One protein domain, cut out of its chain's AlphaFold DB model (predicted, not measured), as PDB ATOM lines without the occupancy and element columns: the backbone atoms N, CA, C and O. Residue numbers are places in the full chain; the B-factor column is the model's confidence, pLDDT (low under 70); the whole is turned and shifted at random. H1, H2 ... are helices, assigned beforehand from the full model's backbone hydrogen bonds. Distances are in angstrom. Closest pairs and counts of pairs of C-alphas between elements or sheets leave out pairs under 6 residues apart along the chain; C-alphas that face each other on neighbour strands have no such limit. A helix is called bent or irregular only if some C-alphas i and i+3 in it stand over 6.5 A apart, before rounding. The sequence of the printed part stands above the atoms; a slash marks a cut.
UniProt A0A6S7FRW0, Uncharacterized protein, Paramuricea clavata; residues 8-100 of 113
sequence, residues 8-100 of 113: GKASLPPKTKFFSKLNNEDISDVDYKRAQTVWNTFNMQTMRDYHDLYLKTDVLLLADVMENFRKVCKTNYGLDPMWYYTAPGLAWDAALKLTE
ATOM      1  N   GLY A   8     -31.131 -25.328  60.857       92.31
ATOM      2  CA  GLY A   8     -31.711 -26.561  61.404       92.31
ATOM      3  C   GLY A   8     -32.591 -26.365  62.643       92.31
ATOM      4  O   GLY A   8     -33.149 -27.332  63.151       92.31
ATOM      5  N   LYS A   9     -32.712 -25.139  63.171       92.12
ATOM      6  CA  LYS A   9     -33.497 -24.875  64.385       92.12
ATOM      7  C   LYS A   9     -34.984 -25.088  64.125       92.12
ATOM      8  O   LYS A   9     -35.519 -24.530  63.173       92.12
ATOM      9  N   ALA A  10     -35.639 -25.833  65.011       93.81
ATOM     10  CA  ALA A  10     -37.024 -26.269  64.843       93.81
ATOM     11  C   ALA A  10     -38.086 -25.279  65.359       93.81
ATOM     12  O   ALA A  10     -39.243 -25.633  65.561       93.81
ATOM     13  N   SER A  11     -37.693 -24.037  65.639       93.06
ATOM     14  CA  SER A  11     -38.595 -23.025  66.175       93.06
ATOM     15  C   SER A  11     -38.194 -21.634  65.717       93.06
ATOM     16  O   SER A  11     -37.007 -21.341  65.536       93.06
ATOM     17  N   LEU A  12     -39.183 -20.745  65.653       92.69
ATOM     18  CA  LEU A  12     -38.940 -19.320  65.496       92.69
ATOM     19  C   LEU A  12     -38.093 -18.798  66.681       92.69
ATOM     20  O   LEU A  12     -38.315 -19.219  67.823       92.69
ATOM     21  N   PRO A  13     -37.117 -17.897  66.457       92.06
ATOM     22  CA  PRO A  13     -36.388 -17.260  67.545       92.06
ATOM     23  C   PRO A  13     -37.341 -16.482  68.461       92.06
ATOM     24  O   PRO A  13     -38.382 -16.012  68.005       92.06
ATOM     25  N   PRO A  14     -36.992 -16.284  69.741       94.06
ATOM     26  CA  PRO A  14     -37.780 -15.418  70.609       94.06
ATOM     27  C   PRO A  14     -37.745 -13.971  70.100       94.06
ATOM     28  O   PRO A  14     -36.757 -13.544  69.498       94.06
ATOM     29  N   LYS A  15     -38.791 -13.194  70.408       94.62
ATOM     30  CA  LYS A  15     -38.948 -11.787  69.989       94.62
ATOM     31  C   LYS A  15     -37.697 -10.931  70.247       94.62
ATOM     32  O   LYS A  15     -37.300 -10.147  69.397       94.62
ATOM     33  N   THR A  16     -37.015 -11.155  71.371       93.62
ATOM     34  CA  THR A  16     -35.777 -10.453  71.769       93.62
ATOM     35  C   THR A  16     -34.593 -10.652  70.814       93.62
ATOM     36  O   THR A  16     -33.590  -9.954  70.914       93.62
ATOM     37  N   LYS A  17     -34.672 -11.613  69.885       92.31
ATOM     38  CA  LYS A  17     -33.658 -11.857  68.848       92.31
ATOM     39  C   LYS A  17     -33.945 -11.133  67.529       92.31
ATOM     40  O   LYS A  17     -33.179 -11.310  66.588       92.31
ATOM     41  N   PHE A  18     -34.999 -10.318  67.468       91.62
ATOM     42  CA  PHE A  18     -35.386  -9.540  66.286       91.62
ATOM     43  C   PHE A  18     -35.029  -8.046  66.387       91.62
ATOM     44  O   PHE A  18     -35.562  -7.244  65.627       91.62
ATOM     45  N   PHE A  19     -34.139  -7.654  67.302       93.69
ATOM     46  CA  PHE A  19     -33.685  -6.265  67.406       93.69
ATOM     47  C   PHE A  19     -33.012  -5.793  66.106       93.69
ATOM     48  O   PHE A  19     -32.041  -6.397  65.635       93.69
ATOM     49  N   SER A  20     -33.517  -4.700  65.533       92.62
ATOM     50  CA  SER A  20     -32.984  -4.085  64.321       92.62
ATOM     51  C   SER A  20     -31.866  -3.115  64.675       92.62
ATOM     52  O   SER A  20     -32.109  -2.044  65.223       92.62
ATOM     53  N   LYS A  21     -30.623  -3.443  64.303       93.94
ATOM     54  CA  LYS A  21     -29.489  -2.508  64.430       93.94
ATOM     55  C   LYS A  21     -29.624  -1.282  63.524       93.94
ATOM     56  O   LYS A  21     -29.060  -0.246  63.845       93.94
ATOM     57  N   LEU A  22     -30.334  -1.415  62.401       93.81
ATOM     58  CA  LEU A  22     -30.513  -0.338  61.425       93.81
ATOM     59  C   LEU A  22     -31.415   0.768  61.981       93.81
ATOM     60  O   LEU A  22     -31.083   1.942  61.874       93.81
ATOM     61  N   ASN A  23     -32.521   0.370  62.608       94.19
ATOM     62  CA  ASN A  23     -33.509   1.295  63.166       94.19
ATOM     63  C   ASN A  23     -33.318   1.523  64.674       94.19
ATOM     64  O   ASN A  23     -33.978   2.376  65.257       94.19
ATOM     65  N   ASN A  24     -32.418   0.762  65.303       94.81
ATOM     66  CA  ASN A  24     -32.171   0.749  66.743       94.81
ATOM     67  C   ASN A  24     -33.445   0.490  67.577       94.81
ATOM     68  O   ASN A  24     -33.671   1.132  68.601       94.81
ATOM     69  N   GLU A  25     -34.274  -0.455  67.130       95.31
ATOM     70  CA  GLU A  25     -35.566  -0.775  67.744       95.31
ATOM     71  C   GLU A  25     -35.837  -2.286  67.780       95.31
ATOM     72  O   GLU A  25     -35.338  -3.056  66.951       95.31
ATOM     73  N   ASP A  26     -36.652  -2.715  68.744       95.75
ATOM     74  CA  ASP A  26     -37.209  -4.066  68.777       95.75
ATOM     75  C   ASP A  26     -38.310  -4.235  67.726       95.75
ATOM     76  O   ASP A  26     -39.027  -3.297  67.380       95.75
ATOM     77  N   ILE A  27     -38.505  -5.472  67.268       95.81
ATOM     78  CA  ILE A  27     -39.645  -5.808  66.413       95.81
ATOM     79  C   ILE A  27     -40.971  -5.458  67.104       95.81
ATOM     80  O   ILE A  27     -41.167  -5.713  68.299       95.81
ATOM     81  N   SER A  28     -41.922  -4.930  66.336       96.12
ATOM     82  CA  SER A  28     -43.271  -4.691  66.839       96.12
ATOM     83  C   SER A  28     -43.968  -6.013  67.205       96.12
ATOM     84  O   SER A  28     -43.658  -7.085  66.675       96.12
ATOM     85  N   ASP A  29     -44.944  -5.970  68.119       96.75
ATOM     86  CA  ASP A  29     -45.764  -7.157  68.419       96.75
ATOM     87  C   ASP A  29     -46.538  -7.647  67.193       96.75
ATOM     88  O   ASP A  29     -46.726  -8.851  67.011       96.75
ATOM     89  N   VAL A  30     -46.955  -6.717  66.329       97.38
ATOM     90  CA  VAL A  30     -47.688  -7.014  65.096       97.38
ATOM     91  C   VAL A  30     -46.807  -7.797  64.123       97.38
ATOM     92  O   VAL A  30     -47.230  -8.836  63.616       97.38
ATOM     93  N   ASP A  31     -45.567  -7.359  63.912       95.62
ATOM     94  CA  ASP A  31     -44.637  -8.020  62.995       95.62
ATOM     95  C   ASP A  31     -44.184  -9.382  63.518       95.62
ATOM     96  O   ASP A  31     -44.102 -10.348  62.754       95.62
ATOM     97  N   TYR A  32     -43.958  -9.505  64.830       96.75
ATOM     98  CA  TYR A  32     -43.632 -10.799  65.426       96.75
ATOM     99  C   TYR A  32     -44.814 -11.775  65.340       96.75
ATOM    100  O   TYR A  32     -44.631 -12.943  64.991       96.75
ATOM    101  N   LYS A  33     -46.046 -11.300  65.567       97.69
ATOM    102  CA  LYS A  33     -47.258 -12.104  65.362       97.69
ATOM    103  C   LYS A  33     -47.402 -12.533  63.903       97.69
ATOM    104  O   LYS A  33     -47.767 -13.675  63.647       97.69
ATOM    105  N   ARG A  34     -47.062 -11.667  62.944       96.00
ATOM    106  CA  ARG A  34     -47.036 -12.025  61.518       96.00
ATOM    107  C   ARG A  34     -46.048 -13.160  61.240       96.00
ATOM    108  O   ARG A  34     -46.417 -14.108  60.555       96.00
ATOM    109  N   ALA A  35     -44.839 -13.105  61.802       95.19
ATOM    110  CA  ALA A  35     -43.851 -14.177  61.662       95.19
ATOM    111  C   ALA A  35     -44.365 -15.517  62.226       95.19
ATOM    112  O   ALA A  35     -44.216 -16.554  61.581       95.19
ATOM    113  N   GLN A  36     -45.040 -15.495  63.383       96.94
ATOM    114  CA  GLN A  36     -45.689 -16.685  63.950       96.94
ATOM    115  C   GLN A  36     -46.811 -17.222  63.058       96.94
ATOM    116  O   GLN A  36     -46.905 -18.428  62.850       96.94
ATOM    117  N   THR A  37     -47.654 -16.342  62.510       97.44
ATOM    118  CA  THR A  37     -48.713 -16.739  61.575       97.44
ATOM    119  C   THR A  37     -48.116 -17.446  60.367       97.44
ATOM    120  O   THR A  37     -48.549 -18.544  60.056       97.44
ATOM    121  N   VAL A  38     -47.085 -16.878  59.732       96.38
ATOM    122  CA  VAL A  38     -46.409 -17.513  58.587       96.38
ATOM    123  C   VAL A  38     -45.838 -18.877  58.980       96.38
ATOM    124  O   VAL A  38     -46.089 -19.861  58.290       96.38
ATOM    125  N   TRP A  39     -45.133 -18.962  60.112       97.06
ATOM    126  CA  TRP A  39     -44.583 -20.226  60.608       97.06
ATOM    127  C   TRP A  39     -45.659 -21.317  60.727       97.06
ATOM    128  O   TRP A  39     -45.481 -22.429  60.232       97.06
ATOM    129  N   ASN A  40     -46.795 -20.974  61.335       96.94
ATOM    130  CA  ASN A  40     -47.891 -21.906  61.581       96.94
ATOM    131  C   ASN A  40     -48.680 -22.237  60.307       96.94
ATOM    132  O   ASN A  40     -48.986 -23.396  60.062       96.94
ATOM    133  N   THR A  41     -48.995 -21.243  59.473       97.62
ATOM    134  CA  THR A  41     -49.779 -21.423  58.240       97.62
ATOM    135  C   THR A  41     -49.098 -22.373  57.262       97.62
ATOM    136  O   THR A  41     -49.771 -23.180  56.623       97.62
ATOM    137  N   PHE A  42     -47.773 -22.301  57.156       96.19
ATOM    138  CA  PHE A  42     -46.996 -23.152  56.258       96.19
ATOM    139  C   PHE A  42     -46.429 -24.402  56.944       96.19
ATOM    140  O   PHE A  42     -45.691 -25.153  56.314       96.19
ATOM    141  N   ASN A  43     -46.800 -24.656  58.207       96.31
ATOM    142  CA  ASN A  43     -46.343 -25.799  59.004       96.31
ATOM    143  C   ASN A  43     -44.812 -25.961  59.012       96.31
ATOM    144  O   ASN A  43     -44.295 -27.073  58.855       96.31
ATOM    145  N   MET A  44     -44.093 -24.848  59.178       96.19
ATOM    146  CA  MET A  44     -42.632 -24.827  59.106       96.19
ATOM    147  C   MET A  44     -42.019 -25.721  60.182       96.19
ATOM    148  O   MET A  44     -42.397 -25.651  61.353       96.19
ATOM    149  N   GLN A  45     -41.063 -26.558  59.779       95.81
ATOM    150  CA  GLN A  45     -40.373 -27.476  60.686       95.81
ATOM    151  C   GLN A  45     -39.028 -26.916  61.114       95.81
ATOM    152  O   GLN A  45     -38.566 -27.198  62.213       95.81
ATOM    153  N   THR A  46     -38.390 -26.132  60.249       96.31
ATOM    154  CA  THR A  46     -37.053 -25.601  60.467       96.31
ATOM    155  C   THR A  46     -36.950 -24.145  60.035       96.31
ATOM    156  O   THR A  46     -37.712 -23.645  59.207       96.31
ATOM    157  N   MET A  47     -35.944 -23.449  60.559       94.12
ATOM    158  CA  MET A  47     -35.599 -22.108  60.094       94.12
ATOM    159  C   MET A  47     -35.200 -22.076  58.613       94.12
ATOM    160  O   MET A  47     -35.317 -21.017  57.998       94.12
ATOM    161  N   ARG A  48     -34.760 -23.205  58.038       94.75
ATOM    162  CA  ARG A  48     -34.551 -23.349  56.592       94.75
ATOM    163  C   ARG A  48     -35.854 -23.168  55.827       94.75
ATOM    164  O   ARG A  48     -35.878 -22.365  54.908       94.75
ATOM    165  N   ASP A  49     -36.928 -23.836  56.239       95.69
ATOM    166  CA  ASP A  49     -38.220 -23.744  55.545       95.69
ATOM    167  C   ASP A  49     -38.735 -22.298  55.536       95.69
ATOM    168  O   ASP A  49     -39.175 -21.772  54.512       95.69
ATOM    169  N   TYR A  50     -38.604 -21.617  56.681       95.00
ATOM    170  CA  TYR A  50     -38.964 -20.209  56.812       95.00
ATOM    171  C   TYR A  50     -38.088 -19.297  55.936       95.00
ATOM    172  O   TYR A  50     -38.602 -18.406  55.258       95.00
ATOM    173  N   HIS A  51     -36.770 -19.522  55.933       93.12
ATOM    174  CA  HIS A  51     -35.818 -18.783  55.102       93.12
ATOM    175  C   HIS A  51     -36.099 -18.966  53.607       93.12
ATOM    176  O   HIS A  51     -36.146 -17.984  52.871       93.12
ATOM    177  N   ASP A  52     -36.319 -20.200  53.161       94.88
ATOM    178  CA  ASP A  52     -36.511 -20.520  51.751       94.88
ATOM    179  C   ASP A  52     -37.834 -19.948  51.235       94.88
ATOM    180  O   ASP A  52     -37.885 -19.426  50.120       94.88
ATOM    181  N   LEU A  53     -38.891 -19.958  52.060       95.81
ATOM    182  CA  LEU A  53     -40.138 -19.269  51.734       95.81
ATOM    183  C   LEU A  53     -39.929 -17.756  51.606       95.81
ATOM    184  O   LEU A  53     -40.403 -17.160  50.637       95.81
ATOM    185  N   TYR A  54     -39.240 -17.136  52.569       92.81
ATOM    186  CA  TYR A  54     -38.933 -15.706  52.525       92.81
ATOM    187  C   TYR A  54     -38.152 -15.354  51.254       92.81
ATOM    188  O   TYR A  54     -38.610 -14.523  50.474       92.81
ATOM    189  N   LEU A  55     -37.038 -16.049  51.004       95.19
ATOM    190  CA  LEU A  55     -36.172 -15.815  49.853       95.19
ATOM    191  C   LEU A  55     -36.926 -16.009  48.536       95.19
ATOM    192  O   LEU A  55     -36.841 -15.172  47.642       95.19
ATOM    193  N   LYS A  56     -37.706 -17.088  48.415       97.12
ATOM    194  CA  LYS A  56     -38.513 -17.339  47.220       97.12
ATOM    195  C   LYS A  56     -39.536 -16.231  46.994       97.12
ATOM    196  O   LYS A  56     -39.721 -15.805  45.861       97.12
ATOM    197  N   THR A  57     -40.200 -15.773  48.052       96.25
ATOM    198  CA  THR A  57     -41.198 -14.701  47.950       96.25
ATOM    199  C   THR A  57     -40.543 -13.393  47.515       96.25
ATOM    200  O   THR A  57     -41.034 -12.759  46.588       96.25
ATOM    201  N   ASP A  58     -39.414 -13.029  48.121       96.19
ATOM    202  CA  ASP A  58     -38.672 -11.807  47.801       96.19
ATOM    203  C   ASP A  58     -38.189 -11.803  46.341       96.19
ATOM    204  O   ASP A  58     -38.445 -10.857  45.594       96.19
ATOM    205  N   VAL A  59     -37.607 -12.920  45.885       97.44
ATOM    206  CA  VAL A  59     -37.152 -13.082  44.497       97.44
ATOM    207  C   VAL A  59     -38.315 -13.018  43.507       97.44
ATOM    208  O   VAL A  59     -38.198 -12.355  42.479       97.44
ATOM    209  N   LEU A  60     -39.436 -13.690  43.790       98.12
ATOM    210  CA  LEU A  60     -40.584 -13.702  42.880       98.12
ATOM    211  C   LEU A  60     -41.256 -12.329  42.780       98.12
ATOM    212  O   LEU A  60     -41.601 -11.912  41.678       98.12
ATOM    213  N   LEU A  61     -41.411 -11.618  43.900       97.88
ATOM    214  CA  LEU A  61     -41.975 -10.267  43.905       97.88
ATOM    215  C   LEU A  61     -41.073  -9.287  43.156       97.88
ATOM    216  O   LEU A  61     -41.560  -8.493  42.351       97.88
ATOM    217  N   LEU A  62     -39.757  -9.359  43.376       97.19
ATOM    218  CA  LEU A  62     -38.813  -8.521  42.648       97.19
ATOM    219  C   LEU A  62     -38.831  -8.840  41.150       97.19
ATOM    220  O   LEU A  62     -38.846  -7.922  40.334       97.19
ATOM    221  N   ALA A  63     -38.867 -10.121  40.775       97.56
ATOM    222  CA  ALA A  63     -38.948 -10.531  39.377       97.56
ATOM    223  C   ALA A  63     -40.209  -9.983  38.692       97.56
ATOM    224  O   ALA A  63     -40.094  -9.399  37.618       97.56
ATOM    225  N   ASP A  64     -41.379 -10.091  39.328       98.06
ATOM    226  CA  ASP A  64     -42.645  -9.574  38.790       98.06
ATOM    227  C   ASP A  64     -42.590  -8.053  38.554       98.06
ATOM    228  O   ASP A  64     -42.879  -7.559  37.458       98.06
ATOM    229  N   VAL A  65     -42.099  -7.298  39.545       97.44
ATOM    230  CA  VAL A  65     -41.912  -5.844  39.419       97.44
ATOM    231  C   VAL A  65     -40.925  -5.504  38.299       97.44
ATOM    232  O   VAL A  65     -41.203  -4.614  37.491       97.44
ATOM    233  N   MET A  66     -39.794  -6.209  38.205       97.06
ATOM    234  CA  MET A  66     -38.783  -5.947  37.176       97.06
ATOM    235  C   MET A  66     -39.272  -6.315  35.771       97.06
ATOM    236  O   MET A  66     -38.986  -5.591  34.816       97.06
ATOM    237  N   GLU A  67     -40.039  -7.392  35.612       97.75
ATOM    238  CA  GLU A  67     -40.666  -7.738  34.335       97.75
ATOM    239  C   GLU A  67     -41.674  -6.679  33.894       97.75
ATOM    240  O   GLU A  67     -41.684  -6.283  32.723       97.75
ATOM    241  N   ASN A  68     -42.498  -6.185  34.822       97.94
ATOM    242  CA  ASN A  68     -43.421  -5.096  34.533       97.94
ATOM    243  C   ASN A  68     -42.668  -3.809  34.160       97.94
ATOM    244  O   ASN A  68     -42.990  -3.177  33.155       97.94
ATOM    245  N   PHE A  69     -41.606  -3.466  34.892       97.19
ATOM    246  CA  PHE A  69     -40.758  -2.315  34.584       97.19
ATOM    247  C   PHE A  69     -40.152  -2.408  33.176       97.19
ATOM    248  O   PHE A  69     -40.237  -1.457  32.400       97.19
ATOM    249  N   ARG A  70     -39.638  -3.584  32.783       97.94
ATOM    250  CA  ARG A  70     -39.150  -3.829  31.413       97.94
ATOM    251  C   ARG A  70     -40.227  -3.606  30.360       97.94
ATOM    252  O   ARG A  70     -39.943  -2.977  29.343       97.94
ATOM    253  N   LYS A  71     -41.443  -4.118  30.583       98.25
ATOM    254  CA  LYS A  71     -42.577  -3.928  29.661       98.25
ATOM    255  C   LYS A  71     -42.910  -2.443  29.515       98.25
ATOM    256  O   LYS A  71     -42.998  -1.958  28.393       98.25
ATOM    257  N   VAL A  72     -43.018  -1.714  30.625       97.62
ATOM    258  CA  VAL A  72     -43.320  -0.273  30.642       97.62
ATOM    259  C   VAL A  72     -42.257   0.533  29.889       97.62
ATOM    260  O   VAL A  72     -42.597   1.324  29.012       97.62
ATOM    261  N   CYS A  73     -40.972   0.310  30.170       97.50
ATOM    262  CA  CYS A  73     -39.882   1.035  29.514       97.50
ATOM    263  C   CYS A  73     -39.792   0.739  28.013       97.50
ATOM    264  O   CYS A  73     -39.595   1.658  27.217       97.50
ATOM    265  N   LYS A  74     -39.995  -0.520  27.606       96.75
ATOM    266  CA  LYS A  74     -40.039  -0.885  26.185       96.75
ATOM    267  C   LYS A  74     -41.198  -0.208  25.466       96.75
ATOM    268  O   LYS A  74     -40.992   0.320  24.382       96.75
ATOM    269  N   THR A  75     -42.383  -0.190  26.073       97.44
ATOM    270  CA  THR A  75     -43.568   0.441  25.480       97.44
ATOM    271  C   THR A  75     -43.418   1.958  25.368       97.44
ATOM    272  O   THR A  75     -43.751   2.517  24.331       97.44
ATOM    273  N   ASN A  76     -42.901   2.625  26.404       95.94
ATOM    274  CA  ASN A  76     -42.882   4.090  26.461       95.94
ATOM    275  C   ASN A  76     -41.638   4.723  25.828       95.94
ATOM    276  O   ASN A  76     -41.723   5.813  25.275       95.94
ATOM    277  N   TYR A  77     -40.482   4.063  25.922       95.38
ATOM    278  CA  TYR A  77     -39.194   4.622  25.491       95.38
ATOM    279  C   TYR A  77     -38.536   3.796  24.379       95.38
ATOM    280  O   TYR A  77     -37.569   4.229  23.751       95.38
ATOM    281  N   GLY A  78     -39.012   2.571  24.125       96.75
ATOM    282  CA  GLY A  78     -38.318   1.628  23.247       96.75
ATOM    283  C   GLY A  78     -36.929   1.254  23.771       96.75
ATOM    284  O   GLY A  78     -36.042   0.979  22.969       96.75
ATOM    285  N   LEU A  79     -36.728   1.317  25.092       97.31
ATOM    286  CA  LEU A  79     -35.483   0.985  25.786       97.31
ATOM    287  C   LEU A  79     -35.743  -0.172  26.756       97.31
ATOM    288  O   LEU A  79     -36.800  -0.236  27.387       97.31
ATOM    289  N   ASP A  80     -34.792  -1.100  26.880       97.00
ATOM    290  CA  ASP A  80     -34.875  -2.187  27.864       97.00
ATOM    291  C   ASP A  80     -34.017  -1.833  29.088       97.00
ATOM    292  O   ASP A  80     -32.800  -1.702  28.948       97.00
ATOM    293  N   PRO A  81     -34.614  -1.696  30.286       96.50
ATOM    294  CA  PRO A  81     -33.899  -1.260  31.478       96.50
ATOM    295  C   PRO A  81     -32.795  -2.232  31.911       96.50
ATOM    296  O   PRO A  81     -31.930  -1.839  32.682       96.50
ATOM    297  N   MET A  82     -32.774  -3.472  31.404       95.56
ATOM    298  CA  MET A  82     -31.693  -4.429  31.689       95.56
ATOM    299  C   MET A  82     -30.348  -4.074  31.044       95.56
ATOM    300  O   MET A  82     -29.348  -4.697  31.385       95.56
ATOM    301  N   TRP A  83     -30.304  -3.105  30.126       96.56
ATOM    302  CA  TRP A  83     -29.046  -2.609  29.549       96.56
ATOM    303  C   TRP A  83     -28.403  -1.484  30.361       96.56
ATOM    304  O   TRP A  83     -27.333  -1.005  29.994       96.56
ATOM    305  N   TYR A  84     -29.033  -1.062  31.457       96.31
ATOM    306  CA  TYR A  84     -28.572   0.057  32.266       96.31
ATOM    307  C   TYR A  84     -28.242  -0.421  33.673       96.31
ATOM    308  O   TYR A  84     -28.964  -1.217  34.268       96.31
ATOM    309  N   TYR A  85     -27.159   0.115  34.232       94.69
ATOM    310  CA  TYR A  85     -26.767  -0.178  35.609       94.69
ATOM    311  C   TYR A  85     -27.742   0.410  36.634       94.69
ATOM    312  O   TYR A  85     -27.924  -0.156  37.709       94.69
ATOM    313  N   THR A  86     -28.343   1.564  36.331       96.50
ATOM    314  CA  THR A  86     -29.202   2.304  37.262       96.50
ATOM    315  C   THR A  86     -30.347   3.008  36.533       96.50
ATOM    316  O   THR A  86     -30.267   3.305  35.337       96.50
ATOM    317  N   ALA A  87     -31.417   3.316  37.272       95.12
ATOM    318  CA  ALA A  87     -32.574   4.037  36.740       95.12
ATOM    319  C   ALA A  87     -32.240   5.445  36.191       95.12
ATOM    320  O   ALA A  87     -32.786   5.789  35.146       95.12
ATOM    321  N   PRO A  88     -31.333   6.245  36.796       97.25
ATOM    322  CA  PRO A  88     -30.909   7.513  36.199       97.25
ATOM    323  C   PRO A  88     -30.246   7.371  34.825       97.25
ATOM    324  O   PRO A  88     -30.506   8.192  33.953       97.25
ATOM    325  N   GLY A  89     -29.445   6.322  34.597       97.19
ATOM    326  CA  GLY A  89     -28.825   6.079  33.288       97.19
ATOM    327  C   GLY A  89     -29.861   5.791  32.200       97.19
ATOM    328  O   GLY A  89     -29.795   6.355  31.112       97.19
ATOM    329  N   LEU A  90     -30.870   4.978  32.530       97.50
ATOM    330  CA  LEU A  90     -32.026   4.754  31.661       97.50
ATOM    331  C   LEU A  90     -32.805   6.048  31.405       97.50
ATOM    332  O   LEU A  90     -33.192   6.313  30.273       97.50
ATOM    333  N   ALA A  91     -33.071   6.834  32.452       96.69
ATOM    334  CA  ALA A  91     -33.849   8.063  32.341       96.69
ATOM    335  C   ALA A  91     -33.141   9.114  31.478       96.69
ATOM    336  O   ALA A  91     -33.797   9.796  30.696       96.69
ATOM    337  N   TRP A  92     -31.815   9.213  31.591       96.19
ATOM    338  CA  TRP A  92     -30.998  10.084  30.754       96.19
ATOM    339  C   TRP A  92     -31.105   9.701  29.277       96.19
ATOM    340  O   TRP A  92     -31.442  10.544  28.451       96.19
ATOM    341  N   ASP A  93     -30.911   8.424  28.951       95.88
ATOM    342  CA  ASP A  93     -30.989   7.956  27.565       95.88
ATOM    343  C   ASP A  93     -32.416   8.057  26.998       95.88
ATOM    344  O   ASP A  93     -32.624   8.475  25.861       95.88
ATOM    345  N   ALA A  94     -33.432   7.777  27.822       96.75
ATOM    346  CA  ALA A  94     -34.825   8.023  27.465       96.75
ATOM    347  C   ALA A  94     -35.081   9.507  27.164       96.75
ATOM    348  O   ALA A  94     -35.767   9.813  26.192       96.75
ATOM    349  N   ALA A  95     -34.526  10.424  27.965       96.62
ATOM    350  CA  ALA A  95     -34.662  11.858  27.743       96.62
ATOM    351  C   ALA A  95     -34.005  12.282  26.425       96.62
ATOM    352  O   ALA A  95     -34.675  12.916  25.617       96.62
ATOM    353  N   LEU A  96     -32.756  11.874  26.171       95.62
ATOM    354  CA  LEU A  96     -32.052  12.168  24.917       95.62
ATOM    355  C   LEU A  96     -32.809  11.639  23.696       95.62
ATOM    356  O   LEU A  96     -32.981  12.349  22.709       95.62
ATOM    357  N   LYS A  97     -33.308  10.402  23.777       94.12
ATOM    358  CA  LYS A  97     -34.069   9.774  22.694       94.12
ATOM    359  C   LYS A  97     -35.401  10.473  22.421       94.12
ATOM    360  O   LYS A  97     -35.831  10.514  21.276       94.12
ATOM    361  N   LEU A  98     -36.071  10.976  23.458       94.62
ATOM    362  CA  LEU A  98     -37.351  11.674  23.325       94.62
ATOM    363  C   LEU A  98     -37.195  13.112  22.826       94.62
ATOM    364  O   LEU A  98     -38.073  13.598  22.120       94.62
ATOM    365  N   THR A  99     -36.133  13.807  23.235       96.25
ATOM    366  CA  THR A  99     -35.894  15.200  22.832       96.25
ATOM    367  C   THR A  99     -35.145  15.320  21.513       96.25
ATOM    368  O   THR A  99     -35.164  16.399  20.931       96.25
ATOM    369  N   GLU A 100     -34.483  14.246  21.068       94.62
ATOM    370  CA  GLU A 100     -33.611  14.219  19.885       94.62
ATOM    371  C   GLU A 100     -32.517  15.301  19.934       94.62
ATOM    372  O   GLU A 100     -32.051  15.793  18.910       94.62
TER     373      GLU A 100
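AT A GLANCE: This is residues 8 to 100 of the 113 residues of an uncharacterized protein of Paramuricea clavata (UniProt A0A6S7FRW0). One long helix, H2, makes the shaft of an extended domain, with a shorter helix at each end. H1 stands close to the beginning of H2 to make an L, and beyond Tyr 77 a short link folds back and leads into H3, which runs the same way as H2 and meets it near H2's last residue. The stretch before H1, residues 8 to 28, has no named element and lies at the H1 end, where residues 20 to 25 stick out; in the shaft, residues 55 to 65 stand free. The printed part has 93 residues with three named helices, in the order H1, H2, H3, and no named strand, and its class is all helix. It is extended, with a radius of gyration of the C-alphas of 20.2 A, and spans 59 by 30 by 22 A, only just elongated.

HOW THE PARTS SIT: Go from Gly 8 along residues 8 to 28 to the helix H1, residues 29 to 41. A tight link of 5 residues joins it to H2, residues 47 to 77. H1 and H2 are close but not clearly touching, with 1 pair of C-alphas within 8 A; look at Trp 39 and Tyr 50, whose C-alphas are the closest, 6.8 A apart. Their lines stand about perpendicular, at 78 degrees. A short link of 9 residues leads on to H3, residues 87 to 99. H2 and H3 only just touch, with 3 pairs of C-alphas within 8 A, made by residue 77 of H2 alone and residues 94 to 98 of H3 alone. Their closest C-alphas are those of Tyr 77 and Ala 94, 5.9 A apart. They run the same way at a shallow tilt of 12 degrees. H1 and H3 are apart. In H1, H2 and H3, every O i to N i+4 pair is within hydrogen-bond range.

IN THESE COORDINATES: Find C-alpha 29 at (-45.764, -7.157, 68.419); from there H1 runs 18.0 A, first to last C-alpha, to Thr 41. H2 begins with C-alpha 47 at (-35.599, -22.108, 60.094) and runs 43.9 A to Tyr 77. H3 begins at Ala 87 and runs 18.1 A to C-alpha 99 at (-35.894, 15.200, 22.832). No helix is bent.

THE WHOLE: The two C-alphas farthest apart in the domain are those of Ala 10 and Glu 100, at 60.6 A. The printed part has no cut, and no link between the helices is long. In this predicted model the mean pLDDT of the printed part is 95.8, and no printed residue is under 70.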